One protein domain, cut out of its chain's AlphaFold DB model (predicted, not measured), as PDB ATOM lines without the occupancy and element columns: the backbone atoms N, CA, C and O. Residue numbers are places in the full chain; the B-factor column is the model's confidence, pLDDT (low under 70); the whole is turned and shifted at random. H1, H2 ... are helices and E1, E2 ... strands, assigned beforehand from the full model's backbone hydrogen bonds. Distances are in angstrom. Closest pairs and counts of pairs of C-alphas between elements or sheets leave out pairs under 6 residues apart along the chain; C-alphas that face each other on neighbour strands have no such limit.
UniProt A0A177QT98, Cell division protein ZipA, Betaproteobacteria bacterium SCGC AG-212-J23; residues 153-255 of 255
ATOM      1  N   ILE A 153     189.713 169.719 123.151       84.06
ATOM      2  CA  ILE A 153     190.366 171.027 123.219       84.06
ATOM      3  C   ILE A 153     189.355 172.173 123.148       84.06
ATOM      4  O   ILE A 153     188.441 172.200 122.316       84.06
ATOM      5  N   GLN A 154     189.587 173.176 123.992       86.38
ATOM      6  CA  GLN A 154     188.905 174.459 123.937       86.38
ATOM      7  C   GLN A 154     189.919 175.550 123.591       86.38
ATOM      8  O   GLN A 154     190.961 175.684 124.229       86.38
ATOM      9  N   ILE A 155     189.608 176.339 122.569       87.19
ATOM     10  CA  ILE A 155     190.426 177.476 122.160       87.19
ATOM     11  C   ILE A 155     189.857 178.730 122.803       87.19
ATOM     12  O   ILE A 155     188.664 178.999 122.660       87.19
ATOM     13  N   ALA A 156     190.711 179.502 123.471       88.44
ATOM     14  CA  ALA A 156     190.375 180.798 124.034       88.44
ATOM     15  C   ALA A 156     191.264 181.887 123.421       88.44
ATOM     16  O   ALA A 156     192.481 181.739 123.323       88.44
ATOM     17  N   VAL A 157     190.645 182.981 122.981       88.69
ATOM     18  CA  VAL A 157     191.336 184.182 122.498       88.69
ATOM     19  C   VAL A 157     190.794 185.364 123.274       88.69
ATOM     20  O   VAL A 157     189.580 185.566 123.316       88.69
ATOM     21  N   HIS A 158     191.666 186.166 123.877       89.88
ATOM     22  CA  HIS A 158     191.232 187.383 124.553       89.88
ATOM     23  C   HIS A 158     191.598 188.614 123.749       89.88
ATOM     24  O   HIS A 158     192.640 188.660 123.105       89.88
ATOM     25  N   VAL A 159     190.747 189.628 123.822       90.69
ATOM     26  CA  VAL A 159     191.005 190.950 123.262       90.69
ATOM     27  C   VAL A 159     191.060 191.941 124.409       90.69
ATOM     28  O   VAL A 159     190.054 192.122 125.088       90.69
ATOM     29  N   ILE A 160     192.202 192.602 124.595       90.31
ATOM     30  CA  ILE A 160     192.399 193.623 125.633       90.31
ATOM     31  C   ILE A 160     192.289 195.022 125.037       90.31
ATOM     32  O   ILE A 160     192.878 195.305 123.989       90.31
ATOM     33  N   GLY A 161     191.546 195.902 125.712       82.75
ATOM     34  CA  GLY A 161     191.377 197.304 125.308       82.75
ATOM     35  C   GLY A 161     190.481 197.523 124.083       82.75
ATOM     36  O   GLY A 161     190.380 198.648 123.600       82.75
ATOM     37  N   GLY A 162     189.830 196.471 123.580       74.56
ATOM     38  CA  GLY A 162     188.827 196.567 122.521       74.56
ATOM     39  C   GLY A 162     187.439 196.880 123.083       74.56
ATOM     40  O   GLY A 162     187.058 196.348 124.123       74.56
ATOM     41  N   SER A 163     186.665 197.717 122.389       64.38
ATOM     42  CA  SER A 163     185.321 198.150 122.817       64.38
ATOM     43  C   SER A 163     184.219 197.821 121.802       64.38
ATOM     44  O   SER A 163     183.145 198.420 121.841       64.38
ATOM     45  N   GLY A 164     184.485 196.914 120.857       66.00
ATOM     46  CA  GLY A 164     183.516 196.529 119.830       66.00
ATOM     47  C   GLY A 164     182.353 195.711 120.399       66.00
ATOM     48  O   GLY A 164     182.569 194.762 121.153       66.00
ATOM     49  N   GLU A 165     181.121 196.043 120.009       66.00
ATOM     50  CA  GLU A 165     179.979 195.148 120.207       66.00
ATOM     51  C   GLU A 165     180.123 193.944 119.275       66.00
ATOM     52  O   GLU A 165     180.047 194.074 118.054       66.00
ATOM     53  N   VAL A 166     180.338 192.765 119.855       69.56
ATOM     54  CA  VAL A 166     180.358 191.505 119.113       69.56
ATOM     55  C   VAL A 166     179.270 190.599 119.656       69.56
ATOM     56  O   VAL A 166     179.240 190.279 120.844       69.56
ATOM     57  N   SER A 167     178.366 190.189 118.771       70.00
ATOM     58  CA  SER A 167     177.362 189.176 119.080       70.00
ATOM     59  C   SER A 167     177.995 187.789 119.040       70.00
ATOM     60  O   SER A 167     178.737 187.463 118.112       70.00
ATOM     61  N   ALA A 168     177.682 186.966 120.041       70.06
ATOM     62  CA  ALA A 168     178.049 185.558 120.033       70.06
ATOM     63  C   ALA A 168     177.446 184.855 118.803       70.06
ATOM     64  O   ALA A 168     176.307 185.125 118.416       70.06
ATOM     65  N   SER A 169     178.219 183.953 118.200       74.56
ATOM     66  CA  SER A 169     177.742 183.043 117.160       74.56
ATOM     67  C   SER A 169     177.322 181.723 117.808       74.56
ATOM     68  O   SER A 169     177.793 181.377 118.887       74.56
ATOM     69  N   ALA A 170     176.497 180.922 117.132       73.94
ATOM     70  CA  ALA A 170     176.270 179.539 117.563       73.94
ATOM     71  C   ALA A 170     177.567 178.701 117.547       73.94
ATOM     72  O   ALA A 170     177.655 177.689 118.233       73.94
ATOM     73  N   SER A 171     178.573 179.128 116.778       84.88
ATOM     74  CA  SER A 171     179.834 178.410 116.596       84.88
ATOM     75  C   SER A 171     180.958 178.781 117.570       84.88
ATOM     76  O   SER A 171     181.918 178.027 117.682       84.88
ATOM     77  N   PHE A 172     180.874 179.917 118.267       88.31
ATOM     78  CA  PHE A 172     181.844 180.331 119.288       88.31
ATOM     79  C   PHE A 172     181.186 181.308 120.267       88.31
ATOM     80  O   PHE A 172     180.337 182.118 119.888       88.31
ATOM     81  N   GLN A 173     181.593 181.260 121.530       88.88
ATOM     82  CA  GLN A 173     181.028 182.103 122.579       88.88
ATOM     83  C   GLN A 173     181.881 183.350 122.791       88.88
ATOM     84  O   GLN A 173     183.085 183.348 122.537       88.88
ATOM     85  N   VAL A 174     181.245 184.419 123.270       89.50
ATOM     86  CA  VAL A 174     181.909 185.676 123.622       89.50
ATOM     87  C   VAL A 174     181.468 186.079 125.023       89.50
ATOM     88  O   VAL A 174     180.271 186.167 125.296       89.50
ATOM     89  N   ALA A 175     182.428 186.336 125.904       87.94
ATOM     90  CA  ALA A 175     182.201 186.785 127.271       87.94
ATOM     91  C   ALA A 175     182.943 188.099 127.537       87.94
ATOM     92  O   ALA A 175     184.057 188.305 127.051       87.94
ATOM     93  N   ARG A 176     182.336 188.993 128.328       86.25
ATOM     94  CA  ARG A 176     183.001 190.219 128.791       86.25
ATOM     95  C   ARG A 176     183.938 189.917 129.959       86.25
ATOM     96  O   ARG A 176     183.613 189.108 130.824       86.25
ATOM     97  N   ARG A 177     185.071 190.613 129.983       81.44
ATOM     98  CA  ARG A 177     186.045 190.668 131.079       81.44
ATOM     99  C   ARG A 177     186.125 192.104 131.602       81.44
ATOM    100  O   ARG A 177     185.612 193.022 130.963       81.44
ATOM    101  N   GLU A 178     186.810 192.311 132.722       82.31
ATOM    102  CA  GLU A 178     187.104 193.660 133.236       82.31
ATOM    103  C   GLU A 178     187.978 194.478 132.268       82.31
ATOM    104  O   GLU A 178     187.818 195.690 132.156       82.31
ATOM    105  N   ASP A 179     188.870 193.807 131.537       85.12
ATOM    106  CA  ASP A 179     189.891 194.395 130.666       85.12
ATOM    107  C   ASP A 179     189.622 194.207 129.158       85.12
ATOM    108  O   ASP A 179     190.410 194.661 128.320       85.12
ATOM    109  N   GLY A 180     188.497 193.576 128.793       87.75
ATOM    110  CA  GLY A 180     188.120 193.359 127.396       87.75
ATOM    111  C   GLY A 180     187.143 192.202 127.158       87.75
ATOM    112  O   GLY A 180     186.100 192.111 127.806       87.75
ATOM    113  N   LEU A 181     187.449 191.333 126.190       88.94
ATOM    114  CA  LEU A 181     186.574 190.242 125.734       88.94
ATOM    115  C   LEU A 181     187.317 188.903 125.693       88.94
ATOM    116  O   LEU A 181     188.492 188.861 125.346       88.94
ATOM    117  N   THR A 182     186.619 187.807 125.983       88.69
ATOM    118  CA  THR A 182     187.083 186.430 125.759       88.69
ATOM    119  C   THR A 182     186.211 185.775 124.698       88.69
ATOM    120  O   THR A 182     184.993 185.726 124.848       88.69
ATOM    121  N   PHE A 183     186.841 185.221 123.672       90.38
ATOM    122  CA  PHE A 183     186.230 184.367 122.664       90.38
ATOM    123  C   PHE A 183     186.587 182.917 122.971       90.38
ATOM    124  O   PHE A 183     187.761 182.634 123.203       90.38
ATOM    125  N   THR A 184     185.611 182.009 122.963       90.62
ATOM    126  CA  THR A 184     185.856 180.576 123.166       90.62
ATOM    127  C   THR A 184     185.235 179.714 122.077       90.62
ATOM    128  O   THR A 184     184.096 179.921 121.662       90.62
ATOM    129  N   LEU A 185     185.985 178.703 121.650       88.25
ATOM    130  CA  LEU A 185     185.571 177.702 120.676       88.25
ATOM    131  C   LEU A 185     185.834 176.309 121.240       88.25
ATOM    132  O   LEU A 185     186.965 175.981 121.588       88.25
ATOM    133  N   ASP A 186     184.795 175.486 121.288       90.44
ATOM    134  CA  ASP A 186     184.911 174.064 121.586       90.44
ATOM    135  C   ASP A 186     185.062 173.285 120.277       90.44
ATOM    136  O   ASP A 186     184.157 173.290 119.444       90.44
ATOM    137  N   VAL A 187     186.218 172.662 120.054       90.12
ATOM    138  CA  VAL A 187     186.534 172.087 118.739       90.12
ATOM    139  C   VAL A 187     185.692 170.850 118.444       90.12
ATOM    140  O   VAL A 187     185.221 170.690 117.319       90.12
ATOM    141  N   ALA A 188     185.477 169.989 119.437       90.06
ATOM    142  CA  ALA A 188     184.753 168.742 119.242       90.06
ATOM    143  C   ALA A 188     183.236 168.965 119.120       90.06
ATOM    144  O   ALA A 188     182.563 168.262 118.361       90.06
ATOM    145  N   ARG A 189     182.685 169.963 119.824       90.50
ATOM    146  CA  ARG A 189     181.247 170.280 119.797       90.50
ATOM    147  C   ARG A 189     180.832 171.269 118.711       90.50
ATOM    148  O   ARG A 189     179.632 171.428 118.492       90.50
ATOM    149  N   THR A 190     181.771 171.910 118.023       92.88
ATOM    150  CA  THR A 190     181.453 172.850 116.947       92.88
ATOM    151  C   THR A 190     181.504 172.192 115.574       92.88
ATOM    152  O   THR A 190     182.508 171.604 115.178       92.88
ATOM    153  N   ALA A 191     180.423 172.356 114.809       92.38
ATOM    154  CA  ALA A 191     180.409 171.998 113.397       92.38
ATOM    155  C   ALA A 191     181.364 172.907 112.605       92.38
ATOM    156  O   ALA A 191     181.430 174.114 112.845       92.38
ATOM    157  N   GLU A 192     182.101 172.329 111.654       93.12
ATOM    158  CA  GLU A 192     183.129 173.036 110.873       93.12
ATOM    159  C   GLU A 192     184.098 173.863 111.764       93.12
ATOM    160  O   GLU A 192     184.167 175.094 111.638       93.12
ATOM    161  N   PRO A 193     184.862 173.238 112.685       92.75
ATOM    162  CA  PRO A 193     185.626 173.968 113.700       92.75
ATOM    163  C   PRO A 193     186.690 174.900 113.099       92.75
ATOM    164  O   PRO A 193     186.872 176.011 113.593       92.75
ATOM    165  N   SER A 194     187.323 174.518 111.984       94.06
ATOM    166  CA  SER A 194     188.310 175.346 111.272       94.06
ATOM    167  C   SER A 194     187.692 176.654 110.750       94.06
ATOM    168  O   SER A 194     188.222 177.741 110.978       94.06
ATOM    169  N   ARG A 195     186.502 176.577 110.136       94.75
ATOM    170  CA  ARG A 195     185.748 177.748 109.650       94.75
ATOM    171  C   ARG A 195     185.275 178.634 110.804       94.75
ATOM    172  O   ARG A 195     185.314 179.862 110.719       94.75
ATOM    173  N   SER A 196     184.836 178.005 111.888       94.94
ATOM    174  CA  SER A 196     184.381 178.687 113.100       94.94
ATOM    175  C   SER A 196     185.517 179.438 113.796       94.94
ATOM    176  O   SER A 196     185.328 180.578 114.218       94.94
ATOM    177  N   TYR A 197     186.713 178.853 113.829       94.38
ATOM    178  CA  TYR A 197     187.923 179.497 114.326       94.38
ATOM    179  C   TYR A 197     188.317 180.725 113.496       94.38
ATOM    180  O   TYR A 197     188.569 181.792 114.052       94.38
ATOM    181  N   GLU A 198     188.302 180.630 112.165       94.38
ATOM    182  CA  GLU A 198     188.585 181.781 111.296       94.38
ATOM    183  C   GLU A 198     187.595 182.936 111.509       94.38
ATOM    184  O   GLU A 198     187.987 184.110 111.537       94.38
ATOM    185  N   ALA A 199     186.307 182.618 111.675       93.44
ATOM    186  CA  ALA A 199     185.279 183.603 111.993       93.44
ATOM    187  C   ALA A 199     185.521 184.250 113.368       93.44
ATOM    188  O   ALA A 199     185.436 185.473 113.489       93.44
ATOM    189  N   MET A 200     185.889 183.448 114.370       92.56
ATOM    190  CA  MET A 200     186.226 183.907 115.718       92.56
ATOM    191  C   MET A 200     187.422 184.870 115.708       92.56
ATOM    192  O   MET A 200     187.334 185.962 116.265       92.56
ATOM    193  N   VAL A 201     188.516 184.522 115.021       92.94
ATOM    194  CA  VAL A 201     189.706 185.385 114.902       92.94
ATOM    195  C   VAL A 201     189.373 186.693 114.185       92.94
ATOM    196  O   VAL A 201     189.823 187.763 114.597       92.94
ATOM    197  N   ARG A 202     188.563 186.635 113.123       92.81
ATOM    198  CA  ARG A 202     188.112 187.831 112.402       92.81
ATOM    199  C   ARG A 202     187.302 188.758 113.308       92.81
ATOM    200  O   ARG A 202     187.562 189.958 113.311       92.81
ATOM    201  N   ALA A 203     186.367 188.204 114.076       91.31
ATOM    202  CA  ALA A 203     185.560 188.958 115.028       91.31
ATOM    203  C   ALA A 203     186.428 189.578 116.137       91.31
ATOM    204  O   ALA A 203     186.310 190.768 116.413       91.31
ATOM    205  N   ALA A 204     187.371 188.814 116.699       89.81
ATOM    206  CA  ALA A 204     188.305 189.307 117.710       89.81
ATOM    207  C   ALA A 204     189.160 190.480 117.191       89.81
ATOM    208  O   ALA A 204     189.313 191.491 117.873       89.81
ATOM    209  N   LYS A 205     189.664 190.400 115.952       90.38
ATOM    210  CA  LYS A 205     190.421 191.497 115.320       90.38
ATOM    211  C   LYS A 205     189.569 192.752 115.087       90.38
ATOM    212  O   LYS A 205     190.082 193.864 115.194       90.38
ATOM    213  N   GLN A 206     188.275 192.602 114.801       90.31
ATOM    214  CA  GLN A 206     187.354 193.731 114.601       90.31
ATOM    215  C   GLN A 206     187.083 194.530 115.884       90.31
ATOM    216  O   GLN A 206     186.694 195.692 115.800       90.31
ATOM    217  N   CYS A 207     187.339 193.958 117.064       87.81
ATOM    218  CA  CYS A 207     187.206 194.661 118.340       87.81
ATOM    219  C   CYS A 207     188.250 195.772 118.553       87.81
ATOM    220  O   CYS A 207     188.084 196.568 119.476       87.81
ATOM    221  N   GLY A 208     189.318 195.823 117.744       82.94
ATOM    222  CA  GLY A 208     190.315 196.901 117.771       82.94
ATOM    223  C   GLY A 208     191.286 196.884 118.960       82.94
ATOM    224  O   GLY A 208     191.970 197.878 119.181       82.94
ATOM    225  N   GLY A 209     191.345 195.784 119.720       85.62
ATOM    226  CA  GLY A 209     192.274 195.589 120.842       85.62
ATOM    227  C   GLY A 209     193.409 194.607 120.532       85.62
ATOM    228  O   GLY A 209     193.491 194.050 119.436       85.62
ATOM    229  N   ASN A 210     194.273 194.364 121.517       89.56
ATOM    230  CA  ASN A 210     195.365 193.396 121.389       89.56
ATOM    231  C   ASN A 210     194.858 191.979 121.654       89.56
ATOM    232  O   ASN A 210     194.254 191.732 122.699       89.56
ATOM    233  N   LEU A 211     195.135 191.056 120.731       90.94
ATOM    234  CA  LEU A 211     194.814 189.645 120.909       90.94
ATOM    235  C   LEU A 211     195.885 188.983 121.776       90.94
ATOM    236  O   LEU A 211     197.075 189.085 121.467       90.94
ATOM    237  N   ILE A 212     195.462 188.291 122.827       87.50
ATOM    238  CA  ILE A 212     196.337 187.547 123.734       87.50
ATOM    239  C   ILE A 212     195.802 186.133 123.990       87.50
ATOM    240  O   ILE A 212     194.602 185.879 123.847       87.50
ATOM    241  N   ASP A 213     196.701 185.230 124.373       84.12
ATOM    242  CA  ASP A 213     196.358 183.918 124.925       84.12
ATOM    243  C   ASP A 213     195.998 184.001 126.424       84.12
ATOM    244  O   ASP A 213     196.074 185.068 127.047       84.12
ATOM    245  N   ASP A 214     195.647 182.859 127.021       75.19
ATOM    246  CA  ASP A 214     195.325 182.739 128.452       75.19
ATOM    247  C   ASP A 214     196.496 183.129 129.380       75.19
ATOM    248  O   ASP A 214     196.292 183.459 130.548       75.19
ATOM    249  N   ASN A 215     197.733 183.125 128.867       74.56
ATOM    250  CA  ASN A 215     198.943 183.511 129.593       74.56
ATOM    251  C   ASN A 215     199.299 184.998 129.407       74.56
ATOM    252  O   ASN A 215     200.357 185.439 129.866       74.56
ATOM    253  N   GLY A 216     198.460 185.770 128.712       79.81
ATOM    254  CA  GLY A 216     198.709 187.179 128.417       79.81
ATOM    255  C   GLY A 216     199.730 187.424 127.308       79.81
ATOM    256  O   GLY A 216     200.182 188.557 127.137       79.81
ATOM    257  N   ARG A 217     200.124 186.395 126.549       83.94
ATOM    258  CA  ARG A 217     201.085 186.544 125.451       83.94
ATOM    259  C   ARG A 217     200.367 187.017 124.190       83.94
ATOM    260  O   ARG A 217     199.298 186.491 123.885       83.94
ATOM    261  N   PRO A 218     200.948 187.956 123.423       87.19
ATOM    262  CA  PRO A 218     200.365 188.400 122.164       87.19
ATOM    263  C   PRO A 218     200.182 187.253 121.164       87.19
ATOM    264  O   PRO A 218     201.101 186.464 120.941       87.19
ATOM    265  N   LEU A 219     199.018 187.208 120.520       88.50
ATOM    266  CA  LEU A 219     198.712 186.284 119.431       88.50
ATOM    267  C   LEU A 219     198.963 186.969 118.084       88.50
ATOM    268  O   LEU A 219     198.115 187.700 117.570       88.50
ATOM    269  N   ASP A 220     200.142 186.726 117.515       89.69
ATOM    270  CA  ASP A 220     200.489 187.165 116.165       89.69
ATOM    271  C   ASP A 220     199.899 186.241 115.080       89.69
ATOM    272  O   ASP A 220     199.388 185.152 115.353       89.69
ATOM    273  N   ASP A 221     199.980 186.661 113.814       90.00
ATOM    274  CA  ASP A 221     199.398 185.907 112.694       90.00
ATOM    275  C   ASP A 221     199.998 184.502 112.539       90.00
ATOM    276  O   ASP A 221     199.302 183.567 112.139       90.00
ATOM    277  N   ARG A 222     201.275 184.322 112.894       89.56
ATOM    278  CA  ARG A 222     201.938 183.015 112.850       89.56
ATOM    279  C   ARG A 222     201.368 182.071 113.906       89.56
ATOM    280  O   ARG A 222     201.114 180.905 113.604       89.56
ATOM    281  N   THR A 223     201.171 182.563 115.124       87.94
ATOM    282  CA  THR A 223     200.590 181.793 116.227       87.94
ATOM    283  C   THR A 223     199.137 181.448 115.922       87.94
ATOM    284  O   THR A 223     198.740 180.291 116.054       87.94
ATOM    285  N   LEU A 224     198.369 182.407 115.400       89.19
ATOM    286  CA  LEU A 224     196.990 182.182 114.967       89.19
ATOM    287  C   LEU A 224     196.889 181.113 113.868       89.19
ATOM    288  O   LEU A 224     195.986 180.275 113.921       89.19
ATOM    289  N   ALA A 225     197.821 181.098 112.910       89.69
ATOM    290  CA  ALA A 225     197.889 180.064 111.877       89.69
ATOM    291  C   ALA A 225     198.250 178.681 112.451       89.69
ATOM    292  O   ALA A 225     197.676 177.675 112.034       89.69
ATOM    293  N   ALA A 226     199.160 178.620 113.430       87.88
ATOM    294  CA  ALA A 226     199.535 177.369 114.092       87.88
ATOM    295  C   ALA A 226     198.356 176.744 114.858       87.88
ATOM    296  O   ALA A 226     198.139 175.536 114.767       87.88
ATOM    297  N   ILE A 227     197.555 177.561 115.550       86.88
ATOM    298  CA  ILE A 227     196.322 177.109 116.214       86.88
ATOM    299  C   ILE A 227     195.331 176.559 115.182       86.88
ATOM    300  O   ILE A 227     194.789 175.476 115.377       86.88
ATOM    301  N   GLY A 228     195.137 177.253 114.055       90.00
ATOM    302  CA  GLY A 228     194.264 176.779 112.975       90.00
ATOM    303  C   GLY A 228     194.679 175.404 112.432       90.00
ATOM    304  O   GLY A 228     193.832 174.534 112.244       90.00
ATOM    305  N   ALA A 229     195.984 175.170 112.255       89.25
ATOM    306  CA  ALA A 229     196.508 173.867 111.845       89.25
ATOM    307  C   ALA A 229     196.272 172.770 112.901       89.25
ATOM    308  O   ALA A 229     195.954 171.637 112.545       89.25
ATOM    309  N   GLN A 230     196.384 173.100 114.193       87.19
ATOM    310  CA  GLN A 230     196.095 172.162 115.281       87.19
ATOM    311  C   GLN A 230     194.609 171.785 115.335       87.19
ATOM    312  O   GLN A 230     194.284 170.614 115.513       87.19
ATOM    313  N   ILE A 231     193.707 172.753 115.151       90.88
ATOM    314  CA  ILE A 231     192.259 172.500 115.083       90.88
ATOM    315  C   ILE A 231     191.946 171.534 113.938       90.88
ATOM    316  O   ILE A 231     191.178 170.592 114.120       90.88
ATOM    317  N   GLU A 232     192.572 171.730 112.778       92.50
ATOM    318  CA  GLU A 232     192.409 170.824 111.643       92.50
ATOM    319  C   GLU A 232     192.946 169.419 111.951       92.50
ATOM    320  O   GLU A 232     192.296 168.435 111.608       92.50
ATOM    321  N   ALA A 233     194.080 169.302 112.646       90.25
ATOM    322  CA  ALA A 233     194.608 168.007 113.069       90.25
ATOM    323  C   ALA A 233     193.633 167.264 114.002       90.25
ATOM    324  O   ALA A 233     193.327 166.098 113.755       90.25
ATOM    325  N   VAL A 234     193.078 167.950 115.009       88.50
ATOM    326  CA  VAL A 234     192.063 167.376 115.913       88.50
ATOM    327  C   VAL A 234     190.795 166.986 115.155       88.50
ATOM    328  O   VAL A 234     190.236 165.911 115.373       88.50
ATOM    329  N   ARG A 235     190.356 167.817 114.203       92.50
ATOM    330  CA  ARG A 235     189.212 167.510 113.334       92.50
ATOM    331  C   ARG A 235     189.433 166.208 112.560       92.50
ATOM    332  O   ARG A 235     188.528 165.378 112.499       92.50
ATOM    333  N   GLN A 236     190.614 166.029 111.970       93.44
ATOM    334  CA  GLN A 236     190.962 164.812 111.232       93.44
ATOM    335  C   GLN A 236     191.035 163.587 112.140       93.44
ATOM    336  O   GLN A 236     190.607 162.507 111.734       93.44
ATOM    337  N   GLU A 237     191.529 163.742 113.365       90.44
ATOM    338  CA  GLU A 237     191.553 162.655 114.338       90.44
ATOM    339  C   GLU A 237     190.140 162.170 114.693       90.44
ATOM    340  O   GLU A 237     189.873 160.966 114.639       90.44
ATOM    341  N   LEU A 238     189.222 163.093 114.994       90.81
ATOM    342  CA  LEU A 238     187.825 162.757 115.285       90.81
ATOM    343  C   LEU A 238     187.163 162.051 114.092       90.81
ATOM    344  O   LEU A 238     186.554 160.991 114.254       90.81
ATOM    345  N   LEU A 239     187.368 162.566 112.876       93.31
ATOM    346  CA  LEU A 239     186.836 161.954 111.656       93.31
ATOM    347  C   LEU A 239     187.421 160.570 111.373       93.31
ATOM    348  O   LEU A 239     186.681 159.667 110.983       93.31
ATOM    349  N   GLY A 240     188.718 160.369 111.617       91.38
ATOM    350  CA  GLY A 240     189.370 159.061 111.504       91.38
ATOM    351  C   GLY A 240     188.762 158.001 112.428       91.38
ATOM    352  O   GLY A 240     188.914 156.806 112.183       91.38
ATOM    353  N   ARG A 241     188.026 158.434 113.458       89.31
ATOM    354  CA  ARG A 241     187.303 157.592 114.420       89.31
ATOM    355  C   ARG A 241     185.796 157.538 114.166       89.31
ATOM    356  O   ARG A 241     185.077 157.001 115.002       89.31
ATOM    357  N   GLY A 242     185.316 158.107 113.059       90.88
ATOM    358  CA  GLY A 242     183.889 158.185 112.737       90.88
ATOM    359  C   GLY A 242     183.104 159.191 113.587       90.88
ATOM    360  O   GLY A 242     181.877 159.159 113.587       90.88
ATOM    361  N   ILE A 243     183.787 160.081 114.314       91.25
ATOM    362  CA  ILE A 243     183.160 161.121 115.131       91.25
ATOM    363  C   ILE A 243     183.173 162.417 114.327       91.25
ATOM    364  O   ILE A 243     184.213 163.040 114.137       91.25
ATOM    365  N   GLU A 244     182.008 162.834 113.844       94.38
ATOM    366  CA  GLU A 244     181.865 164.115 113.155       94.38
ATOM    367  C   GLU A 244     181.799 165.269 114.173       94.38
ATOM    368  O   GLU A 244     180.879 165.281 115.000       94.38
ATOM    369  N   PRO A 245     182.729 166.246 114.143       93.50
ATOM    370  CA  PRO A 245     182.701 167.387 115.059       93.50
ATOM    371  C   PRO A 245     181.403 168.187 114.944       93.50
ATOM    372  O   PRO A 245     180.925 168.473 113.847       93.50
ATOM    373  N   GLY A 246     180.805 168.513 116.088       91.12
ATOM    374  CA  GLY A 246     179.477 169.127 116.179       91.12
ATOM    375  C   GLY A 246     178.300 168.221 115.805       91.12
ATOM    376  O   GLY A 246     177.151 168.620 116.006       91.12
ATOM    377  N   GLY A 247     178.550 167.002 115.322       91.81
ATOM    378  CA  GLY A 247     177.520 166.003 115.052       91.81
ATOM    379  C   GLY A 247     176.911 165.409 116.333       91.81
ATOM    380  O   GLY A 247     177.433 165.619 117.432       91.81
ATOM    381  N   PRO A 248     175.822 164.620 116.228       89.88
ATOM    382  CA  PRO A 248     175.123 164.069 117.395       89.88
ATOM    383  C   PRO A 248     176.020 163.221 118.304       89.88
ATOM    384  O   PRO A 248     175.948 163.335 119.526       89.88
ATOM    385  N   LEU A 249     176.903 162.404 117.720       89.69
ATOM    386  CA  LEU A 249     177.837 161.570 118.481       89.69
ATOM    387  C   LEU A 249     178.855 162.415 119.257       89.69
ATOM    388  O   LEU A 249     179.081 162.158 120.437       89.69
ATOM    389  N   ALA A 250     179.422 163.448 118.626       91.06
ATOM    390  CA  ALA A 250     180.335 164.367 119.296       91.06
ATOM    391  C   ALA A 250     179.618 165.142 120.413       91.06
ATOM    392  O   ALA A 250     180.104 165.211 121.535       91.06
ATOM    393  N   GLN A 251     178.406 165.639 120.164       90.06
ATOM    394  CA  GLN A 251     177.627 166.311 121.205       90.06
ATOM    395  C   GLN A 251     177.369 165.410 122.413       90.06
ATOM    396  O   GLN A 251     177.428 165.902 123.531       90.06
ATOM    397  N   ARG A 252     177.120 164.108 122.209       88.31
ATOM    398  CA  ARG A 252     176.952 163.136 123.301       88.31
ATOM    399  C   ARG A 252     178.261 162.839 124.031       88.31
ATOM    400  O   ARG A 252     178.259 162.746 125.253       88.31
ATOM    401  N   LEU A 253     179.363 162.663 123.306       87.69
ATOM    402  CA  LEU A 253     180.670 162.346 123.889       87.69
ATOM    403  C   LEU A 253     181.227 163.492 124.733       87.69
ATOM    404  O   LEU A 253     181.753 163.253 125.815       87.69
ATOM    405  N   PHE A 254     181.074 164.721 124.248       85.56
ATOM    406  CA  PHE A 254     181.660 165.922 124.839       85.56
ATOM    407  C   PHE A 254     180.635 166.743 125.663       85.56
ATOM    408  O   PHE A 254     180.882 167.907 125.991       85.56
ATOM    409  N   SER A 255     179.466 166.161 126.001       78.12
ATOM    410  CA  SER A 255     178.388 166.810 126.784       78.12
ATOM    411  C   SER A 255     178.720 167.004 128.248       78.12
ATOM    412  O   SER A 255     179.203 166.027 128.855       78.12
TER     413      SER A 255
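This is residues 153 to 255 of the 255 residues of the protein "Cell division protein ZipA" of Betaproteobacteria bacterium SCGC AG-212-J23 (UniProt A0A177QT98). A twisted sheet of four strands has helix H1 packed lengthwise on one face, and the long helix H2 runs beside H1, touching it, and on past the end of the sheet where E1 begins and E3 ends. The short helix H3 lies beyond that same end, away from the sheet. The printed part has 103 residues, with three named helices and four named strands in the order E1, E2, E3, H1, E4, H2, H3. The sheet runs E2, E3, E1, E4, antiparallel throughout, and the class is mixed, helices and strands. The whole is compact, with a radius of gyration of the C-alphas of 13.8 A, yet elongated in outline, spanning 42 by 26 by 20 A.

Strand E1, residues 154 to 160, begins with C-alpha 154 at (188.905, 174.459, 123.937) and is 19.6 A long from first to last C-alpha. E2 is residues 173 to 176, and E3, residues 180 to 186, is 20.4 A long. Helix H1, residues 193 to 206, is 19.9 A long. E4 is residues 210 to 212. H2, residues 221 to 240, is 28.7 A long and begins with C-alpha 221 at (199.398, 185.907, 112.694). H3, residues 248 to 253, ends with C-alpha 253 at (180.670, 162.346, 123.889).

E1 and E3 are inner strands, antiparallel at 166 degrees, with N 157 and O 183 2.9 A apart, within hydrogen-bond range. E2 and E3 form a hairpin, with N 175 and O 182 at 2.8 A. E4 is an edge strand beside E1, with N 160 and O 210 at 2.9 A. H1 is on the sheet at a height of 9.1 A, over E3 and E1, and runs along the strands, at 2 degrees to E1 on the local plane; the closest C-alphas of E1 and H1 are those of Val 159 and Ala 204, 6.4 A apart. E3, H1 and E4 form a split strand-helix-strand unit, two strands running the same way with E1 between them, and its crossover is right-handed. H1 and the sheet make two layers, a helix on one face of a sheet. H2 touches H1 at a shallow tilt of 22 degrees, opposite ways, the closest C-alphas being those of Ser 194 and Glu 232, 6.1 A apart. H2 only grazes the sheet, with residues 224 to 231. H3 touches no helix and is not on the sheet. In H1, H2 and H3 every O i to N i+4 pair is within hydrogen-bond range.

The two C-alphas farthest apart are those of Gly 161 and Gly 242, at 41.8 A. The printed part has no cut and ends at residue 255, the chain's last. The link from E1 to E2, residues 161 to 172, is long. Mean pLDDT of the printed part is 87.3, and residues 163 to 166 are under 70.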